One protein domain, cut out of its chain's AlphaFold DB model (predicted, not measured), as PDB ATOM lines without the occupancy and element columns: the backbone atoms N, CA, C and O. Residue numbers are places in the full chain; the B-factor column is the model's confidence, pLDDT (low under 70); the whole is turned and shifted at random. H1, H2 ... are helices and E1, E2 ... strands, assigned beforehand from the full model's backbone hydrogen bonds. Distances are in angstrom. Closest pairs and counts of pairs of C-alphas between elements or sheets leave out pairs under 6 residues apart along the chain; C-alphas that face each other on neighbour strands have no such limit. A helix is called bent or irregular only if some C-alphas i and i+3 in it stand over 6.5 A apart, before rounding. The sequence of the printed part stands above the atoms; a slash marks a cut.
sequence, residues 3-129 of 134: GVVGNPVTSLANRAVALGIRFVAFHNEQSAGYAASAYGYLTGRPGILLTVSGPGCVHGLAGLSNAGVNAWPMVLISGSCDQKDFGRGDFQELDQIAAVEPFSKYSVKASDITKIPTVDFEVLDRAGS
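AT A GLANCE: This is residues 3 to 129 of the 134 residues of the protein "TPP_enzyme_N domain-containing protein" of Coffea canephora (UniProt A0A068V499). A small core of two short parallel strands, E1 and E2, has three helices, H2, H3 and H4, in a row on one side, with H2 and H3 packing on the strands and H4 beside H3. Towards the other side lie H1, set off from the strands with residues 15 to 20 sticking out, and H5, which packs on E2 with its second half, while the long loop of residues 79 to 95 reaches far out. The printed part has 127 residues, with five named helices and two named strands in the order H1, H2, E1, H3, E2, H4, H5, and the class is mostly helix. It is compact, with a radius of gyration of the C-alphas of 13.8 A, and rounded, with spans of 41 by 33 by 30 A.

IN THESE COORDINATES: H1 is residues 10 to 18, 12.3 A long, from C-alpha 10 at (22.112, 49.210, 15.228). H2 is residues 29 to 43, 20.7 A. E1 is residues 47 to 51, 13.2 A. H3 is residues 55 to 70, 24.0 A, with a kink of 31 degrees near residue 63; it is only just irregular, with C-alphas 59 and 62 at 6.6 A. E2 is residues 74 to 78, 13.1 A. H4 is residues 96 to 103, 11.5 A, and irregular, with C-alphas 99 and 102 at 7.3 A. H5 is residues 113 to 128, 24.0 A, irregular with C-alphas 114 and 117 at 7.1 A, and ends at C-alpha 128 at (38.639, 29.507, 21.747).

HOW THE PARTS SIT: E1 and E2 are parallel neighbours at 18 degrees, with N 49 and O 75 at 2.9 A and N 77 and O 49 at 2.8 A, within hydrogen-bond range. E1, H3 and E2 form a strand-helix-strand unit, two parallel neighbour strands with a helix between them along the chain, and its crossover is right-handed. The closest C-alphas of H2 and E1 are those of Ala 36 and Gly 47, 4.4 A apart; of H3 and E2, Cys 57 and Ser 78, 6.0 A. H2 and H3 touch at Gly 33 and Gly 63, whose C-alphas are 4.0 A apart, at a shallow tilt of 32 degrees, the same way. H3 and H4 touch, with the closest C-alphas, Ser 65 and Phe 103, 4.9 A apart, at a shallow tilt of 25 degrees, the same way. The closest C-alphas of E2 and H5 are those of Met 74 and Ala 127, 5.8 A apart. H1 touches no helix and is only just apart from E1, at 8.1 A. Every O i to N i+4 pair is within hydrogen-bond range in H1 and H2, against 10 of 12 in H3, 2 of 4 in H4 and 10 of 12 in H5.

THE WHOLE: The two C-alphas farthest apart, Leu 42 and Arg 88, are 41.8 A apart. The link from E2 to H4, 17 residues, is long. The printed part has no cut, its mean pLDDT is 94.7, and no printed residue is under 70.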
ATOM      1  N   GLY A   3      26.603  39.562   9.970       97.50
ATOM      2  CA  GLY A   3      25.242  39.628  10.505       97.50
ATOM      3  C   GLY A   3      24.216  40.314   9.621       97.50
ATOM      4  O   GLY A   3      24.519  40.785   8.522       97.50
ATOM      5  N   VAL A   4      23.006  40.391  10.163       95.25
ATOM      6  CA  VAL A   4      21.895  41.212   9.673       95.25
ATOM      7  C   VAL A   4      21.652  42.289  10.728       95.25
ATOM      8  O   VAL A   4      21.522  41.978  11.911       95.25
ATOM      9  N   VAL A   5      21.655  43.563  10.329       90.69
ATOM     10  CA  VAL A   5      21.508  44.684  11.272       90.69
ATOM     11  C   VAL A   5      20.056  45.134  11.327       90.69
ATOM     12  O   VAL A   5      19.427  45.371  10.301       90.69
ATOM     13  N   GLY A   6      19.567  45.326  12.546       89.62
ATOM     14  CA  GLY A   6      18.302  45.974  12.851       89.62
ATOM     15  C   GLY A   6      18.268  46.384  14.320       89.62
ATOM     16  O   GLY A   6      19.229  46.172  15.067       89.62
ATOM     17  N   ASN A   7      17.156  46.965  14.760       88.56
ATOM     18  CA  ASN A   7      16.972  47.218  16.186       88.56
ATOM     19  C   ASN A   7      16.900  45.876  16.944       88.56
ATOM     20  O   ASN A   7      16.282  44.944  16.432       88.56
ATOM     21  N   PRO A   8      17.526  45.751  18.130       90.69
ATOM     22  CA  PRO A   8      18.161  46.812  18.924       90.69
ATOM     23  C   PRO A   8      19.698  46.920  18.773       90.69
ATOM     24  O   PRO A   8      20.340  47.596  19.571       90.69
ATOM     25  N   VAL A   9      20.325  46.291  17.769       93.94
ATOM     26  CA  VAL A   9      21.804  46.216  17.654       93.94
ATOM     27  C   VAL A   9      22.445  47.279  16.754       93.94
ATOM     28  O   VAL A   9      23.669  47.325  16.619       93.94
ATOM     29  N   THR A  10      21.648  48.164  16.156       94.38
ATOM     30  CA  THR A  10      22.112  49.210  15.228       94.38
ATOM     31  C   THR A  10      23.224  50.089  15.819       94.38
ATOM     32  O   THR A  10      24.205  50.389  15.138       94.38
ATOM     33  N   SER A  11      23.114  50.482  17.093       94.12
ATOM     34  CA  SER A  11      24.115  51.322  17.770       94.12
ATOM     35  C   SER A  11      25.466  50.615  17.917       94.12
ATOM     36  O   SER A  11      26.505  51.216  17.633       94.12
ATOM     37  N   LEU A  12      25.453  49.330  18.285       94.62
ATOM     38  CA  LEU A  12      26.648  48.495  18.397       94.62
ATOM     39  C   LEU A  12      27.318  48.306  17.034       94.62
ATOM     40  O   LEU A  12      28.525  48.520  16.916       94.62
ATOM     41  N   ALA A  13      26.544  47.970  15.998       96.31
ATOM     42  CA  ALA A  13      27.063  47.794  14.643       96.31
ATOM     43  C   ALA A  13      27.734  49.078  14.124       96.31
ATOM     44  O   ALA A  13      28.878  49.044  13.666       96.31
ATOM     45  N   ASN A  14      27.068  50.227  14.276       96.62
ATOM     46  CA  ASN A  14      27.611  51.523  13.866       96.62
ATOM     47  C   ASN A  14      28.896  51.871  14.626       96.62
ATOM     48  O   ASN A  14      29.867  52.336  14.024       96.62
ATOM     49  N   ARG A  15      28.935  51.626  15.943       97.06
ATOM     50  CA  ARG A  15      30.126  51.910  16.752       97.06
ATOM     51  C   ARG A  15      31.289  50.984  16.406       97.06
ATOM     52  O   ARG A  15      32.419  51.456  16.339       97.06
ATOM     53  N   ALA A  16      31.021  49.706  16.146       96.31
ATOM     54  CA  ALA A  16      32.027  48.745  15.707       96.31
ATOM     55  C   ALA A  16      32.677  49.187  14.387       96.31
ATOM     56  O   ALA A  16      33.905  49.252  14.299       96.31
ATOM     57  N   VAL A  17      31.870  49.571  13.393       97.38
ATOM     58  CA  VAL A  17      32.367  50.084  12.104       97.38
ATOM     59  C   VAL A  17      33.193  51.356  12.289       97.38
ATOM     60  O   VAL A  17      34.278  51.461  11.722       97.38
ATOM     61  N   ALA A  18      32.741  52.294  13.129       98.12
ATOM     62  CA  ALA A  18      33.478  53.526  13.424       98.12
ATOM     63  C   ALA A  18      34.847  53.276  14.090       98.12
ATOM     64  O   ALA A  18      35.766  54.073  13.920       98.12
ATOM     65  N   LEU A  19      34.998  52.168  14.822       98.00
ATOM     66  CA  LEU A  19      36.266  51.720  15.414       98.00
ATOM     67  C   LEU A  19      37.134  50.893  14.444       98.00
ATOM     68  O   LEU A  19      38.169  50.367  14.844       98.00
ATOM     69  N   GLY A  20      36.731  50.764  13.176       97.75
ATOM     70  CA  GLY A  20      37.474  50.040  12.141       97.75
ATOM     71  C   GLY A  20      37.165  48.543  12.057       97.75
ATOM     72  O   GLY A  20      37.818  47.825  11.299       97.75
ATOM     73  N   ILE A  21      36.164  48.041  12.790       97.25
ATOM     74  CA  ILE A  21      35.726  46.648  12.653       97.25
ATOM     75  C   ILE A  21      34.980  46.504  11.328       97.25
ATOM     76  O   ILE A  21      33.917  47.089  11.119       97.25
ATOM     77  N   ARG A  22      35.500  45.659  10.432       97.62
ATOM     78  CA  ARG A  22      34.802  45.319   9.189       97.62
ATOM     79  C   ARG A  22      33.501  44.574   9.499       97.62
ATOM     80  O   ARG A  22      33.526  43.459  10.040       97.62
ATOM     81  N   PHE A  23      32.382  45.172   9.104       97.56
ATOM     82  CA  PHE A  23      31.066  44.545   9.130       97.56
ATOM     83  C   PHE A  23      30.732  43.965   7.750       97.56
ATOM     84  O   PHE A  23      30.843  44.656   6.739       97.56
ATOM     85  N   VAL A  24      30.354  42.690   7.701       98.06
ATOM     86  CA  VAL A  24      29.933  41.992   6.483       98.06
ATOM     87  C   VAL A  24      28.445  41.694   6.621       98.06
ATOM     88  O   VAL A  24      28.055  40.846   7.424       98.06
ATOM     89  N   ALA A  25      27.627  42.428   5.868       97.00
ATOM     90  CA  ALA A  25      26.176  42.301   5.908       97.00
ATOM     91  C   ALA A  25      25.690  41.098   5.090       97.00
ATOM     92  O   ALA A  25      26.201  40.823   4.003       97.00
ATOM     93  N   PHE A  26      24.680  40.408   5.612       98.25
ATOM     94  CA  PHE A  26      23.987  39.298   4.961       98.25
ATOM     95  C   PHE A  26      22.494  39.608   4.846       98.25
ATOM     96  O   PHE A  26      21.993  40.544   5.463       98.25
ATOM     97  N   HIS A  27      21.786  38.798   4.060       96.62
ATOM     98  CA  HIS A  27      20.325  38.859   3.941       96.62
ATOM     99  C   HIS A  27      19.613  37.884   4.895       96.62
ATOM    100  O   HIS A  27      18.389  37.896   4.981       96.62
ATOM    101  N   ASN A  28      20.366  37.017   5.580       97.50
ATOM    102  CA  ASN A  28      19.843  36.036   6.521       97.50
ATOM    103  C   ASN A  28      20.906  35.677   7.576       97.50
ATOM    104  O   ASN A  28      22.086  35.509   7.243       97.50
ATOM    105  N   GLU A  29      20.497  35.546   8.839       98.25
ATOM    106  CA  GLU A  29      21.386  35.268   9.970       98.25
ATOM    107  C   GLU A  29      22.005  33.867   9.913       98.25
ATOM    108  O   GLU A  29      23.151  33.705  10.326       98.25
ATOM    109  N   GLN A  30      21.320  32.873   9.332       98.31
ATOM    110  CA  GLN A  30      21.873  31.527   9.145       98.31
ATOM    111  C   GLN A  30      23.125  31.578   8.262       98.31
ATOM    112  O   GLN A  30      24.175  31.045   8.625       98.31
ATOM    113  N   SER A  31      23.045  32.256   7.112       98.44
ATOM    114  CA  SER A  31      24.188  32.404   6.205       98.44
ATOM    115  C   SER A  31      25.323  33.207   6.845       98.44
ATOM    116  O   SER A  31      26.492  32.849   6.687       98.44
ATOM    117  N   ALA A  32      24.990  34.256   7.605       98.56
ATOM    118  CA  ALA A  32      25.971  35.024   8.370       98.56
ATOM    119  C   ALA A  32      26.673  34.161   9.428       98.56
ATOM    120  O   ALA A  32      27.889  34.262   9.601       98.56
ATOM    121  N   GLY A  33      25.926  33.286  10.102       98.44
ATOM    122  CA  GLY A  33      26.454  32.343  11.077       98.44
ATOM    123  C   GLY A  33      27.418  31.348  10.454       98.44
ATOM    124  O   GLY A  33      28.538  31.202  10.939       98.44
ATOM    125  N   TYR A  34      27.071  30.732   9.325       98.62
ATOM    126  CA  TYR A  34      28.020  29.857   8.632       98.62
ATOM    127  C   TYR A  34      29.303  30.591   8.239       98.62
ATOM    128  O   TYR A  34      30.393  30.082   8.503       98.62
ATOM    129  N   ALA A  35      29.198  31.814   7.712       98.69
ATOM    130  CA  ALA A  35      30.365  32.629   7.380       98.69
ATOM    131  C   ALA A  35      31.230  32.961   8.609       98.69
ATOM    132  O   ALA A  35      32.455  32.843   8.546       98.69
ATOM    133  N   ALA A  36      30.612  33.320   9.739       98.62
ATOM    134  CA  ALA A  36      31.320  33.557  10.993       98.62
ATOM    135  C   ALA A  36      32.032  32.290  11.489       98.62
ATOM    136  O   ALA A  36      33.207  32.351  11.842       98.62
ATOM    137  N   SER A  37      31.368  31.132  11.450       98.25
ATOM    138  CA  SER A  37      31.968  29.867  11.894       98.25
ATOM    139  C   SER A  37      33.153  29.462  11.008       98.25
ATOM    140  O   SER A  37      34.204  29.076  11.518       98.25
ATOM    141  N   ALA A  38      33.034  29.640   9.688       98.44
ATOM    142  CA  ALA A  38      34.107  29.372   8.737       98.44
ATOM    143  C   ALA A  38      35.294  30.326   8.928       98.44
ATOM    144  O   ALA A  38      36.445  29.900   8.861       98.44
ATOM    145  N   TYR A  39      35.042  31.606   9.219       98.56
ATOM    146  CA  TYR A  39      36.098  32.542   9.605       98.56
ATOM    147  C   TYR A  39      36.830  32.064  10.866       98.56
ATOM    148  O   TYR A  39      38.061  32.087  10.907       98.56
ATOM    149  N   GLY A  40      36.074  31.586  11.858       98.25
ATOM    150  CA  GLY A  40      36.588  30.952  13.069       98.25
ATOM    151  C   GLY A  40      37.584  29.839  12.776       98.25
ATOM    152  O   GLY A  40      38.725  29.864  13.239       98.25
ATOM    153  N   TYR A  41      37.160  28.900  11.937       98.12
ATOM    154  CA  TYR A  41      37.972  27.776  11.487       98.12
ATOM    155  C   TYR A  41      39.239  28.207  10.739       98.12
ATOM    156  O   TYR A  41      40.337  27.779  11.083       98.12
ATOM    157  N   LEU A  42      39.099  29.076   9.735       98.44
ATOM    158  CA  LEU A  42      40.199  29.444   8.840       98.44
ATOM    159  C   LEU A  42      41.265  30.311   9.515       98.44
ATOM    160  O   LEU A  42      42.423  30.288   9.105       98.44
ATOM    161  N   THR A  43      40.882  31.108  10.513       97.69
ATOM    162  CA  THR A  43      41.788  32.077  11.148       97.69
ATOM    163  C   THR A  43      42.279  31.651  12.524       97.69
ATOM    164  O   THR A  43      43.196  32.277  13.055       97.69
ATOM    165  N   GLY A  44      41.656  30.637  13.132       95.62
ATOM    166  CA  GLY A  44      41.891  30.270  14.530       95.62
ATOM    167  C   GLY A  44      41.431  31.334  15.534       95.62
ATOM    168  O   GLY A  44      41.766  31.249  16.712       95.62
ATOM    169  N   ARG A  45      40.686  32.357  15.092       95.81
ATOM    170  CA  ARG A  45      40.178  33.457  15.925       95.81
ATOM    171  C   ARG A  45      38.652  33.430  15.921       95.81
ATOM    172  O   ARG A  45      38.101  33.331  14.830       95.81
ATOM    173  N   PRO A  46      37.963  33.600  17.065       98.00
ATOM    174  CA  PRO A  46      36.506  33.548  17.111       98.00
ATOM    175  C   PRO A  46      35.825  34.433  16.059       98.00
ATOM    176  O   PRO A  46      36.054  35.645  15.990       98.00
ATOM    177  N   GLY A  47      34.983  33.820  15.229       98.38
ATOM    178  CA  GLY A  47      34.124  34.544  14.300       98.38
ATOM    179  C   GLY A  47      32.934  35.161  15.027       98.38
ATOM    180  O   GLY A  47      32.239  34.471  15.763       98.38
ATOM    181  N   ILE A  48      32.684  36.454  14.812       98.38
ATOM    182  CA  ILE A  48      31.615  37.184  15.512       98.38
ATOM    183  C   ILE A  48      30.379  37.308  14.620       98.38
ATOM    184  O   ILE A  48      30.434  38.016  13.604       98.38
ATOM    185  N   LEU A  49      29.288  36.656  15.019       98.50
ATOM    186  CA  LEU A  49      27.945  36.806  14.460       98.50
ATOM    187  C   LEU A  49      27.159  37.825  15.301       98.50
ATOM    188  O   LEU A  49      27.055  37.661  16.511       98.50
ATOM    189  N   LEU A  50      26.606  38.858  14.667       98.19
ATOM    190  CA  LEU A  50      25.705  39.828  15.292       98.19
ATOM    191  C   LEU A  50      24.281  39.642  14.751       98.19
ATOM    192  O   LEU A  50      24.070  39.739  13.540       98.19
ATOM    193  N   THR A  51      23.312  39.426  15.640       97.19
ATOM    194  CA  THR A  51      21.886  39.298  15.302       97.19
ATOM    195  C   THR A  51      21.026  40.288  16.079       97.19
ATOM    196  O   THR A  51      21.394  40.774  17.150       97.19
ATOM    197  N   VAL A  52      19.841  40.578  15.545       95.25
ATOM    198  CA  VAL A  52      18.771  41.240  16.307       95.25
ATOM    199  C   VAL A  52      18.180  40.291  17.358       95.25
ATOM    200  O   VAL A  52      18.510  39.105  17.388       95.25
ATOM    201  N   SER A  53      17.292  40.813  18.207       93.56
ATOM    202  CA  SER A  53      16.557  40.033  19.208       93.56
ATOM    203  C   SER A  53      15.622  38.994  18.585       93.56
ATOM    204  O   SER A  53      15.375  39.003  17.378       93.56
ATOM    205  N   GLY A  54      15.084  38.100  19.420       93.38
ATOM    206  CA  GLY A  54      14.004  37.180  19.061       93.38
ATOM    207  C   GLY A  54      14.294  36.377  17.785       93.38
ATOM    208  O   GLY A  54      15.161  35.501  17.819       93.38
ATOM    209  N   PRO A  55      13.610  36.656  16.657       94.69
ATOM    210  CA  PRO A  55      13.787  35.906  15.414       94.69
ATOM    211  C   PRO A  55      15.225  35.924  14.875       94.69
ATOM    212  O   PRO A  55      15.665  34.914  14.333       94.69
ATOM    213  N   GLY A  56      15.977  37.016  15.058       96.31
ATOM    214  CA  GLY A  56      17.372  37.081  14.606       96.31
ATOM    215  C   GLY A  56      18.250  36.050  15.316       96.31
ATOM    216  O   GLY A  56      19.010  35.324  14.676       96.31
ATOM    217  N   CYS A  57      18.083  35.931  16.633       96.44
ATOM    218  CA  CYS A  57      18.749  34.915  17.446       96.44
ATOM    219  C   CYS A  57      18.376  33.496  17.003       96.44
ATOM    220  O   CYS A  57      19.257  32.668  16.775       96.44
ATOM    221  N   VAL A  58      17.080  33.239  16.788       96.94
ATOM    222  CA  VAL A  58      16.577  31.933  16.328       96.94
ATOM    223  C   VAL A  58      17.187  31.544  14.979       96.94
ATOM    224  O   VAL A  58      17.655  30.418  14.820       96.94
ATOM    225  N   HIS A  59      17.251  32.463  14.013       97.31
ATOM    226  CA  HIS A  59      17.897  32.203  12.722       97.31
ATOM    227  C   HIS A  59      19.418  31.995  12.841       97.31
ATOM    228  O   HIS A  59      20.007  31.267  12.037       97.31
ATOM    229  N   GLY A  60      20.058  32.584  13.854       97.75
ATOM    230  CA  GLY A  60      21.477  32.395  14.159       97.75
ATOM    231  C   GLY A  60      21.832  31.010  14.720       97.75
ATOM    232  O   GLY A  60      22.981  30.579  14.576       97.75
ATOM    233  N   LEU A  61      20.867  30.274  15.291       97.75
ATOM    234  CA  LEU A  61      21.099  28.976  15.949       97.75
ATOM    235  C   LEU A  61      21.751  27.935  15.033       97.75
ATOM    236  O   LEU A  61      22.573  27.142  15.484       97.75
ATOM    237  N   ALA A  62      21.431  27.951  13.738       97.25
ATOM    238  CA  ALA A  62      22.021  27.027  12.774       97.25
ATOM    239  C   ALA A  62      23.544  27.223  12.630       97.25
ATOM    240  O   ALA A  62      24.292  26.246  12.548       97.25
ATOM    241  N   GLY A  63      24.012  28.476  12.642       97.69
ATOM    242  CA  GLY A  63      25.440  28.793  12.622       97.69
ATOM    243  C   GLY A  63      26.131  28.423  13.933       97.69
ATOM    244  O   GLY A  63      27.212  27.837  13.905       97.69
ATOM    245  N   LEU A  64      25.470  28.705  15.061       97.62
ATOM    246  CA  LEU A  64      25.957  28.389  16.406       97.62
ATOM    247  C   LEU A  64      26.137  26.878  16.606       97.62
ATOM    248  O   LEU A  64      27.222  26.413  16.952       97.62
ATOM    249  N   SER A  65      25.104  26.103  16.268       97.75
ATOM    250  CA  SER A  65      25.131  24.641  16.313       97.75
ATOM    251  C   SER A  65      26.236  24.068  15.421       97.75
ATOM    252  O   SER A  65      26.995  23.199  15.852       97.75
ATOM    253  N   ASN A  66      26.391  24.597  14.202       98.06
ATOM    254  CA  ASN A  66      27.457  24.177  13.296       98.06
ATOM    255  C   ASN A  66      28.853  24.431  13.876       98.06
ATOM    256  O   ASN A  66      29.725  23.566  13.769       98.06
ATOM    257  N   ALA A  67      29.069  25.589  14.499       98.06
ATOM    258  CA  ALA A  67      30.335  25.910  15.143       98.06
ATOM    259  C   ALA A  67      30.637  24.960  16.315       98.06
ATOM    260  O   ALA A  67      31.743  24.425  16.400       98.06
ATOM    261  N   GLY A  68      29.648  24.677  17.169       97.31
ATOM    262  CA  GLY A  68      29.789  23.745  18.293       97.31
ATOM    263  C   GLY A  68      30.119  22.311  17.861       97.31
ATOM    264  O   GLY A  68      31.074  21.711  18.365       97.31
ATOM    265  N   VAL A  69      29.385  21.765  16.885       97.25
ATOM    266  CA  VAL A  69      29.596  20.390  16.389       97.25
ATOM    267  C   VAL A  69      30.990  20.231  15.780       97.25
ATOM    268  O   VAL A  69      31.701  19.276  16.111       97.25
ATOM    269  N   ASN A  70      31.417  21.187  14.953       97.88
ATOM    270  CA  ASN A  70      32.706  21.129  14.255       97.88
ATOM    271  C   ASN A  70      33.895  21.632  15.086       97.88
ATOM    272  O   ASN A  70      35.032  21.569  14.624       97.88
ATOM    273  N   ALA A  71      33.645  22.104  16.308       97.75
ATOM    274  CA  ALA A  71      34.636  22.735  17.169       97.75
ATOM    275  C   ALA A  71      35.333  23.943  16.515       97.75
ATOM    276  O   ALA A  71      36.558  24.062  16.520       97.75
ATOM    277  N   TRP A  72      34.545  24.830  15.908       98.25
ATOM    278  CA  TRP A  72      35.026  26.060  15.278       98.25
ATOM    279  C   TRP A  72      34.758  27.248  16.206       98.25
ATOM    280  O   TRP A  72      33.623  27.403  16.652       98.25
ATOM    281  N   PRO A  73      35.759  28.096  16.506       98.31
ATOM    282  CA  PRO A  73      35.580  29.184  17.457       98.31
ATOM    283  C   PRO A  73      34.641  30.252  16.883       98.31
ATOM    284  O   PRO A  73      34.911  30.852  15.837       98.31
ATOM    285  N   MET A  74      33.543  30.519  17.580       98.25
ATOM    286  CA  MET A  74      32.509  31.473  17.184       98.25
ATOM    287  C   MET A  74      31.932  32.154  18.425       98.25
ATOM    288  O   MET A  74      31.913  31.572  19.497       98.25
ATOM    289  N   VAL A  75      31.429  33.377  18.264       98.38
ATOM    290  CA  VAL A  75      30.565  34.029  19.252       98.38
ATOM    291  C   VAL A  75      29.327  34.573  18.546       98.38
ATOM    292  O   VAL A  75      29.444  35.289  17.546       98.38
ATOM    293  N   LEU A  76      28.148  34.256  19.082       98.00
ATOM    294  CA  LEU A  76      26.877  34.891  18.731       98.00
ATOM    295  C   LEU A  76      26.573  36.011  19.734       98.00
ATOM    296  O   LEU A  76      26.386  35.759  20.920       98.00
ATOM    297  N   ILE A  77      26.489  37.245  19.243       97.12
ATOM    298  CA  ILE A  77      26.004  38.404  19.992       97.12
ATOM    299  C   ILE A  77      24.604  38.721  19.482       97.12
ATOM    300  O   ILE A  77      24.422  38.981  18.292       97.12
ATOM    301  N   SER A  78      23.625  38.744  20.382       95.56
ATOM    302  CA  SER A  78      22.241  39.046  20.036       95.56
ATOM    303  C   SER A  78      21.700  40.221  20.840       95.56
ATOM    304  O   SER A  78      21.959  40.348  22.039       95.56
ATOM    305  N   GLY A  79      20.931  41.085  20.180       92.88
ATOM    306  CA  GLY A  79      20.165  42.136  20.843       92.88
ATOM    307  C   GLY A  79      19.090  41.574  21.777       92.88
ATOM    308  O   GLY A  79      18.629  40.450  21.614       92.88
ATOM    309  N   SER A  80      18.638  42.358  22.752       89.62
ATOM    310  CA  SER A  80      17.533  41.998  23.655       89.62
ATOM    311  C   SER A  80      16.681  43.237  23.934       89.62
ATOM    312  O   SER A  80      17.156  44.355  23.734       89.62
ATOM    313  N   CYS A  81      15.436  43.036  24.374       86.12
ATOM    314  CA  CYS A  81      14.585  44.104  24.892       86.12
ATOM    315  C   CYS A  81      15.207  44.783  26.124       86.12
ATOM    316  O   CYS A  81      16.136  44.255  26.753       86.12
ATOM    317  N   ASP A  82      14.661  45.944  26.484       84.00
ATOM    318  CA  ASP A  82      15.026  46.633  27.715       84.00
ATOM    319  C   ASP A  82      14.792  45.710  28.922       84.00
ATOM    320  O   ASP A  82      13.779  45.018  29.026       84.00
ATOM    321  N   GLN A  83      15.726  45.702  29.878       82.88
ATOM    322  CA  GLN A  83      15.650  44.776  31.018       82.88
ATOM    323  C   GLN A  83      14.397  44.969  31.882       82.88
ATOM    324  O   GLN A  83      13.869  44.000  32.416       82.88
ATOM    325  N   LYS A  84      13.910  46.211  31.998       84.44
ATOM    326  CA  LYS A  84      12.674  46.566  32.720       84.44
ATOM    327  C   LYS A  84      11.403  46.006  32.064       84.44
ATOM    328  O   LYS A  84      10.368  45.936  32.725       84.44
ATOM    329  N   ASP A  85      11.484  45.646  30.784       82.81
ATOM    330  CA  ASP A  85      10.353  45.188  29.978       82.81
ATOM    331  C   ASP A  85      10.379  43.667  29.758       82.81
ATOM    332  O   ASP A  85       9.436  43.103  29.207       82.81
ATOM    333  N   PHE A  86      11.410  42.986  30.272       82.19
ATOM    334  CA  PHE A  86      11.492  41.530  30.252       82.19
ATOM    335  C   PHE A  86      10.346  40.887  31.061       82.19
ATOM    336  O   PHE A  86      10.023  41.312  32.172       82.19
ATOM    337  N   GLY A  87       9.737  39.844  30.508       81.38
ATOM    338  CA  GLY A  87       8.565  39.126  30.995       81.38
ATOM    339  C   GLY A  87       7.224  39.762  30.622       81.38
ATOM    340  O   GLY A  87       6.192  39.295  31.107       81.38
ATOM    341  N   ARG A  88       7.201  40.829  29.810       84.06
ATOM    342  CA  ARG A  88       5.983  41.622  29.539       84.06
ATOM    343  C   ARG A  88       5.419  41.452  28.126       84.06
ATOM    344  O   ARG A  88       4.401  42.067  27.819       84.06
ATOM    345  N   GLY A  89       6.032  40.612  27.297       76.75
ATOM    346  CA  GLY A  89       5.686  40.439  25.887       76.75
ATOM    347  C   GLY A  89       6.165  41.600  25.019       76.75
ATOM    348  O   GLY A  89       5.452  42.001  24.100       76.75
ATOM    349  N   ASP A  90       7.326  42.177  25.337       78.88
ATOM    350  CA  ASP A  90       7.880  43.325  24.611       78.88
ATOM    351  C   ASP A  90       8.321  42.949  23.177       78.88
ATOM    352  O   ASP A  90       8.268  41.787  22.754       78.88
ATOM    353  N   PHE A  91       8.735  43.938  22.383       75.50
ATOM    354  CA  PHE A  91       9.101  43.766  20.980       75.50
ATOM    355  C   PHE A  91      10.113  42.630  20.775       75.50
ATOM    356  O   PHE A  91      11.272  42.716  21.183       75.50
ATOM    357  N   GLN A  92       9.667  41.579  20.074       80.25
ATOM    358  CA  GLN A  92      10.476  40.400  19.752       80.25
ATOM    359  C   GLN A  92      11.132  39.759  20.984       80.25
ATOM    360  O   GLN A  92      12.274  39.288  20.930       80.25
ATOM    361  N   GLU A  93      10.404  39.750  22.098       83.38
ATOM    362  CA  GLU A  93      10.851  39.124  23.325       83.38
ATOM    363  C   GLU A  93      11.010  37.603  23.173       83.38
ATOM    364  O   GLU A  93      10.157  36.897  22.637       83.38
ATOM    365  N   LEU A  94      12.140  37.107  23.667       89.00
ATOM    366  CA  LEU A  94      12.493  35.698  23.740       89.00
ATOM    367  C   LEU A  94      13.442  35.523  24.926       89.00
ATOM    368  O   LEU A  94      14.370  36.324  25.094       89.00
ATOM    369  N   ASP A  95      13.265  34.455  25.705       91.31
ATOM    370  CA  ASP A  95      14.324  33.988  26.598       91.31
ATOM    371  C   ASP A  95      15.450  33.378  25.756       91.31
ATOM    372  O   ASP A  95      15.486  32.187  25.445       91.31
ATOM    373  N   GLN A  96      16.342  34.256  25.304       93.00
ATOM    374  CA  GLN A  96      17.405  33.892  24.381       93.00
ATOM    375  C   GLN A  96      18.446  32.990  25.032       93.00
ATOM    376  O   GLN A  96      19.031  32.188  24.319       93.00
ATOM    377  N   ILE A  97      18.663  33.083  26.348       94.69
ATOM    378  CA  ILE A  97      19.620  32.210  27.036       94.69
ATOM    379  C   ILE A  97      19.087  30.783  27.039       94.69
ATOM    380  O   ILE A  97      19.768  29.891  26.539       94.69
ATOM    381  N   ALA A  98      17.837  30.589  27.466       94.75
ATOM    382  CA  ALA A  98      17.201  29.276  27.416       94.75
ATOM    383  C   ALA A  98      17.119  28.716  25.982       94.75
ATOM    384  O   ALA A  98      17.280  27.516  25.769       94.75
ATOM    385  N   ALA A  99      16.898  29.574  24.979       95.31
ATOM    386  CA  ALA A  99      16.808  29.152  23.581       95.31
ATOM    387  C   ALA A  99      18.155  28.708  22.978       95.31
ATOM    388  O   ALA A  99      18.177  27.783  22.162       95.31
ATOM    389  N   VAL A 100      19.267  29.363  23.334       96.62
ATOM    390  CA  VAL A 100      20.595  29.069  22.756       96.62
ATOM    391  C   VAL A 100      21.368  28.008  23.532       96.62
ATOM    392  O   VAL A 100      22.239  27.369  22.945       96.62
ATOM    393  N   GLU A 101      21.059  27.801  24.817       96.50
ATOM    394  CA  GLU A 101      21.801  26.913  25.721       96.50
ATOM    395  C   GLU A 101      22.101  25.525  25.119       96.50
ATOM    396  O   GLU A 101      23.268  25.129  25.154       96.50
ATOM    397  N   PRO A 102      21.156  24.817  24.458       95.81
ATOM    398  CA  PRO A 102      21.425  23.493  23.883       95.81
ATOM    399  C   PRO A 102      22.424  23.489  22.714       95.81
ATOM    400  O   PRO A 102      22.922  22.430  22.330       95.81
ATOM    401  N   PHE A 103      22.682  24.650  22.109       95.81
ATOM    402  CA  PHE A 103      23.502  24.808  20.905       95.81
ATOM    403  C   PHE A 103      24.820  25.543  21.164       95.81
ATOM    404  O   PHE A 103      25.662  25.594  20.269       95.81
ATOM    405  N   SER A 104      24.995  26.105  22.361       96.31
ATOM    406  CA  SER A 104      26.168  26.880  22.767       96.31
ATOM    407  C   SER A 104      27.033  26.111  23.760       96.31
ATOM    408  O   SER A 104      26.528  25.388  24.616       96.31
ATOM    409  N   LYS A 105      28.342  26.331  23.719       95.62
ATOM    410  CA  LYS A 105      29.269  25.887  24.764       95.62
ATOM    411  C   LYS A 105      29.124  26.713  26.042       95.62
ATOM    412  O   LYS A 105      29.363  26.206  27.137       95.62
ATOM    413  N   TYR A 106      28.801  27.992  25.895       96.81
ATOM    414  CA  TYR A 106      28.592  28.928  26.989       96.81
ATOM    415  C   TYR A 106      27.638  30.026  26.527       96.81
ATOM    416  O   TYR A 106      27.838  30.613  25.467       96.81
ATOM    417  N   SER A 107      26.620  30.319  27.330       96.56
ATOM    418  CA  SER A 107      25.675  31.402  27.077       96.56
ATOM    419  C   SER A 107      25.490  32.233  28.339       96.56
ATOM    420  O   SER A 107      25.431  31.716  29.453       96.56
ATOM    421  N   VAL A 108      25.455  33.553  28.173       95.94
ATOM    422  CA  VAL A 108      25.324  34.499  29.280       95.94
ATOM    423  C   VAL A 108      24.658  35.782  28.795       95.94
ATOM    424  O   VAL A 108      24.823  36.193  27.647       95.94
ATOM    425  N   LYS A 109      23.900  36.429  29.683       93.00
ATOM    426  CA  LYS A 109      23.311  37.753  29.462       93.00
ATOM    427  C   LYS A 109      23.940  38.743  30.435       93.00
ATOM    428  O   LYS A 109      23.894  38.533  31.644       93.00
ATOM    429  N   ALA A 110      24.487  39.843  29.920       91.81
ATOM    430  CA  ALA A 110      24.924  40.950  30.764       91.81
ATOM    431  C   ALA A 110      23.694  41.692  31.318       91.81
ATOM    432  O   ALA A 110      22.995  42.389  30.585       91.81
ATOM    433  N   SER A 111      23.421  41.524  32.612       88.00
ATOM    434  CA  SER A 111      22.344  42.222  33.329       88.00
ATOM    435  C   SER A 111      22.747  43.612  33.833       88.00
ATOM    436  O   SER A 111      21.905  44.387  34.269       88.00
ATOM    437  N   ASP A 112      24.022  43.978  33.738       90.81
ATOM    438  CA  ASP A 112      24.520  45.296  34.122       90.81
ATOM    439  C   ASP A 112      25.614  45.737  33.142       90.81
ATOM    440  O   ASP A 112      26.431  44.925  32.697       90.81
ATOM    441  N   ILE A 113      25.643  47.027  32.807       92.62
ATOM    442  CA  ILE A 113      26.625  47.603  31.879       92.62
ATOM    443  C   ILE A 113      28.070  47.395  32.353       92.62
ATOM    444  O   ILE A 113      28.968  47.174  31.543       92.62
ATOM    445  N   THR A 114      28.299  47.395  33.667       96.06
ATOM    446  CA  THR A 114      29.609  47.164  34.290       96.06
ATOM    447  C   THR A 114      30.115  45.738  34.090       96.06
ATOM    448  O   THR A 114      31.314  45.497  34.204       96.06
ATOM    449  N   LYS A 115      29.227  44.788  33.765       95.06
ATOM    450  CA  LYS A 115      29.572  43.380  33.528       95.06
ATOM    451  C   LYS A 115      29.962  43.086  32.087       95.06
ATOM    452  O   LYS A 115      30.581  42.051  31.859       95.06
ATOM    453  N   ILE A 116      29.655  43.977  31.140       94.81
ATOM    454  CA  ILE A 116      29.934  43.769  29.711       94.81
ATOM    455  C   ILE A 116      31.407  43.400  29.459       94.81
ATOM    456  O   ILE A 116      31.632  42.370  28.835       94.81
ATOM    457  N   PRO A 117      32.418  44.116  29.999       95.94
ATOM    458  CA  PRO A 117      33.815  43.771  29.727       95.94
ATOM    459  C   PRO A 117      34.206  42.369  30.210       95.94
ATOM    460  O   PRO A 117      34.983  41.679  29.553       95.94
ATOM    461  N   THR A 118      33.671  41.940  31.356       96.50
ATOM    462  CA  THR A 118      33.918  40.600  31.903       96.50
ATOM    463  C   THR A 118      33.248  39.533  31.046       96.50
ATOM    464  O   THR A 118      33.898  38.561  30.676       96.50
ATOM    465  N   VAL A 119      31.980  39.744  30.683       96.44
ATOM    466  CA  VAL A 119      31.218  38.833  29.820       96.44
ATOM    467  C   VAL A 119      31.889  38.681  28.457       96.44
ATOM    468  O   VAL A 119      32.082  37.555  28.012       96.44
ATOM    469  N   ASP A 120      32.310  39.783  27.832       95.38
ATOM    470  CA  ASP A 120      32.987  39.777  26.533       95.38
ATOM    471  C   ASP A 120      34.291  38.967  26.577       95.38
ATOM    472  O   ASP A 120      34.576  38.180  25.672       95.38
ATOM    473  N   PHE A 121      35.084  39.126  27.643       96.12
ATOM    474  CA  PHE A 121      36.311  38.351  27.821       96.12
ATOM    475  C   PHE A 121      36.015  36.858  28.002       96.12
ATOM    476  O   PHE A 121      36.650  36.023  27.358       96.12
ATOM    477  N   GLU A 122      35.036  36.518  28.840       96.56
ATOM    478  CA  GLU A 122      34.646  35.132  29.094       96.56
ATOM    479  C   GLU A 122      34.131  34.434  27.836       96.56
ATOM    480  O   GLU A 122      34.568  33.322  27.552       96.56
ATOM    481  N   VAL A 123      33.244  35.057  27.051       96.69
ATOM    482  CA  VAL A 123      32.715  34.423  25.828       96.69
ATOM    483  C   VAL A 123      33.815  34.206  24.790       96.69
ATOM    484  O   VAL A 123      33.853  33.157  24.152       96.69
ATOM    485  N   LEU A 124      34.755  35.149  24.654       96.88
ATOM    486  CA  LEU A 124      35.883  35.016  23.728       96.88
ATOM    487  C   LEU A 124      36.860  33.920  24.165       96.88
ATOM    488  O   LEU A 124      37.299  33.133  23.323       96.88
ATOM    489  N   ASP A 125      37.178  33.845  25.459       96.81
ATOM    490  CA  ASP A 125      38.015  32.776  26.004       96.81
ATOM    491  C   ASP A 125      37.340  31.413  25.823       96.81
ATOM    492  O   ASP A 125      37.933  30.494  25.256       96.81
ATOM    493  N   ARG A 126      36.068  31.284  26.217       97.12
ATOM    494  CA  ARG A 126      35.307  30.031  26.118       97.12
ATOM    495  C   ARG A 126      35.134  29.569  24.676       97.12
ATOM    496  O   ARG A 126      35.208  28.364  24.443       97.12
ATOM    497  N   ALA A 127      34.958  30.472  23.716       97.56
ATOM    498  CA  ALA A 127      34.861  30.116  22.301       97.56
ATOM    499  C   ALA A 127      36.158  29.483  21.763       97.56
ATOM    500  O   ALA A 127      36.104  28.578  20.930       97.56
ATOM    501  N   GLY A 128      37.325  29.940  22.237       96.00
ATOM    502  CA  GLY A 128      38.639  29.507  21.747       96.00
ATOM    503  C   GLY A 128      39.339  28.422  22.575       96.00
ATOM    504  O   GLY A 128      40.159  27.686  22.031       96.00
ATOM    505  N   SER A 129      39.049  28.306  23.872       95.12
ATOM    506  CA  SER A 129      39.789  27.438  24.796       95.12
ATOM    507  C   SER A 129      39.295  25.985  24.801       95.12
ATOM    508  O   SER A 129      38.132  25.692  24.527       95.12
TER     509      SER A 129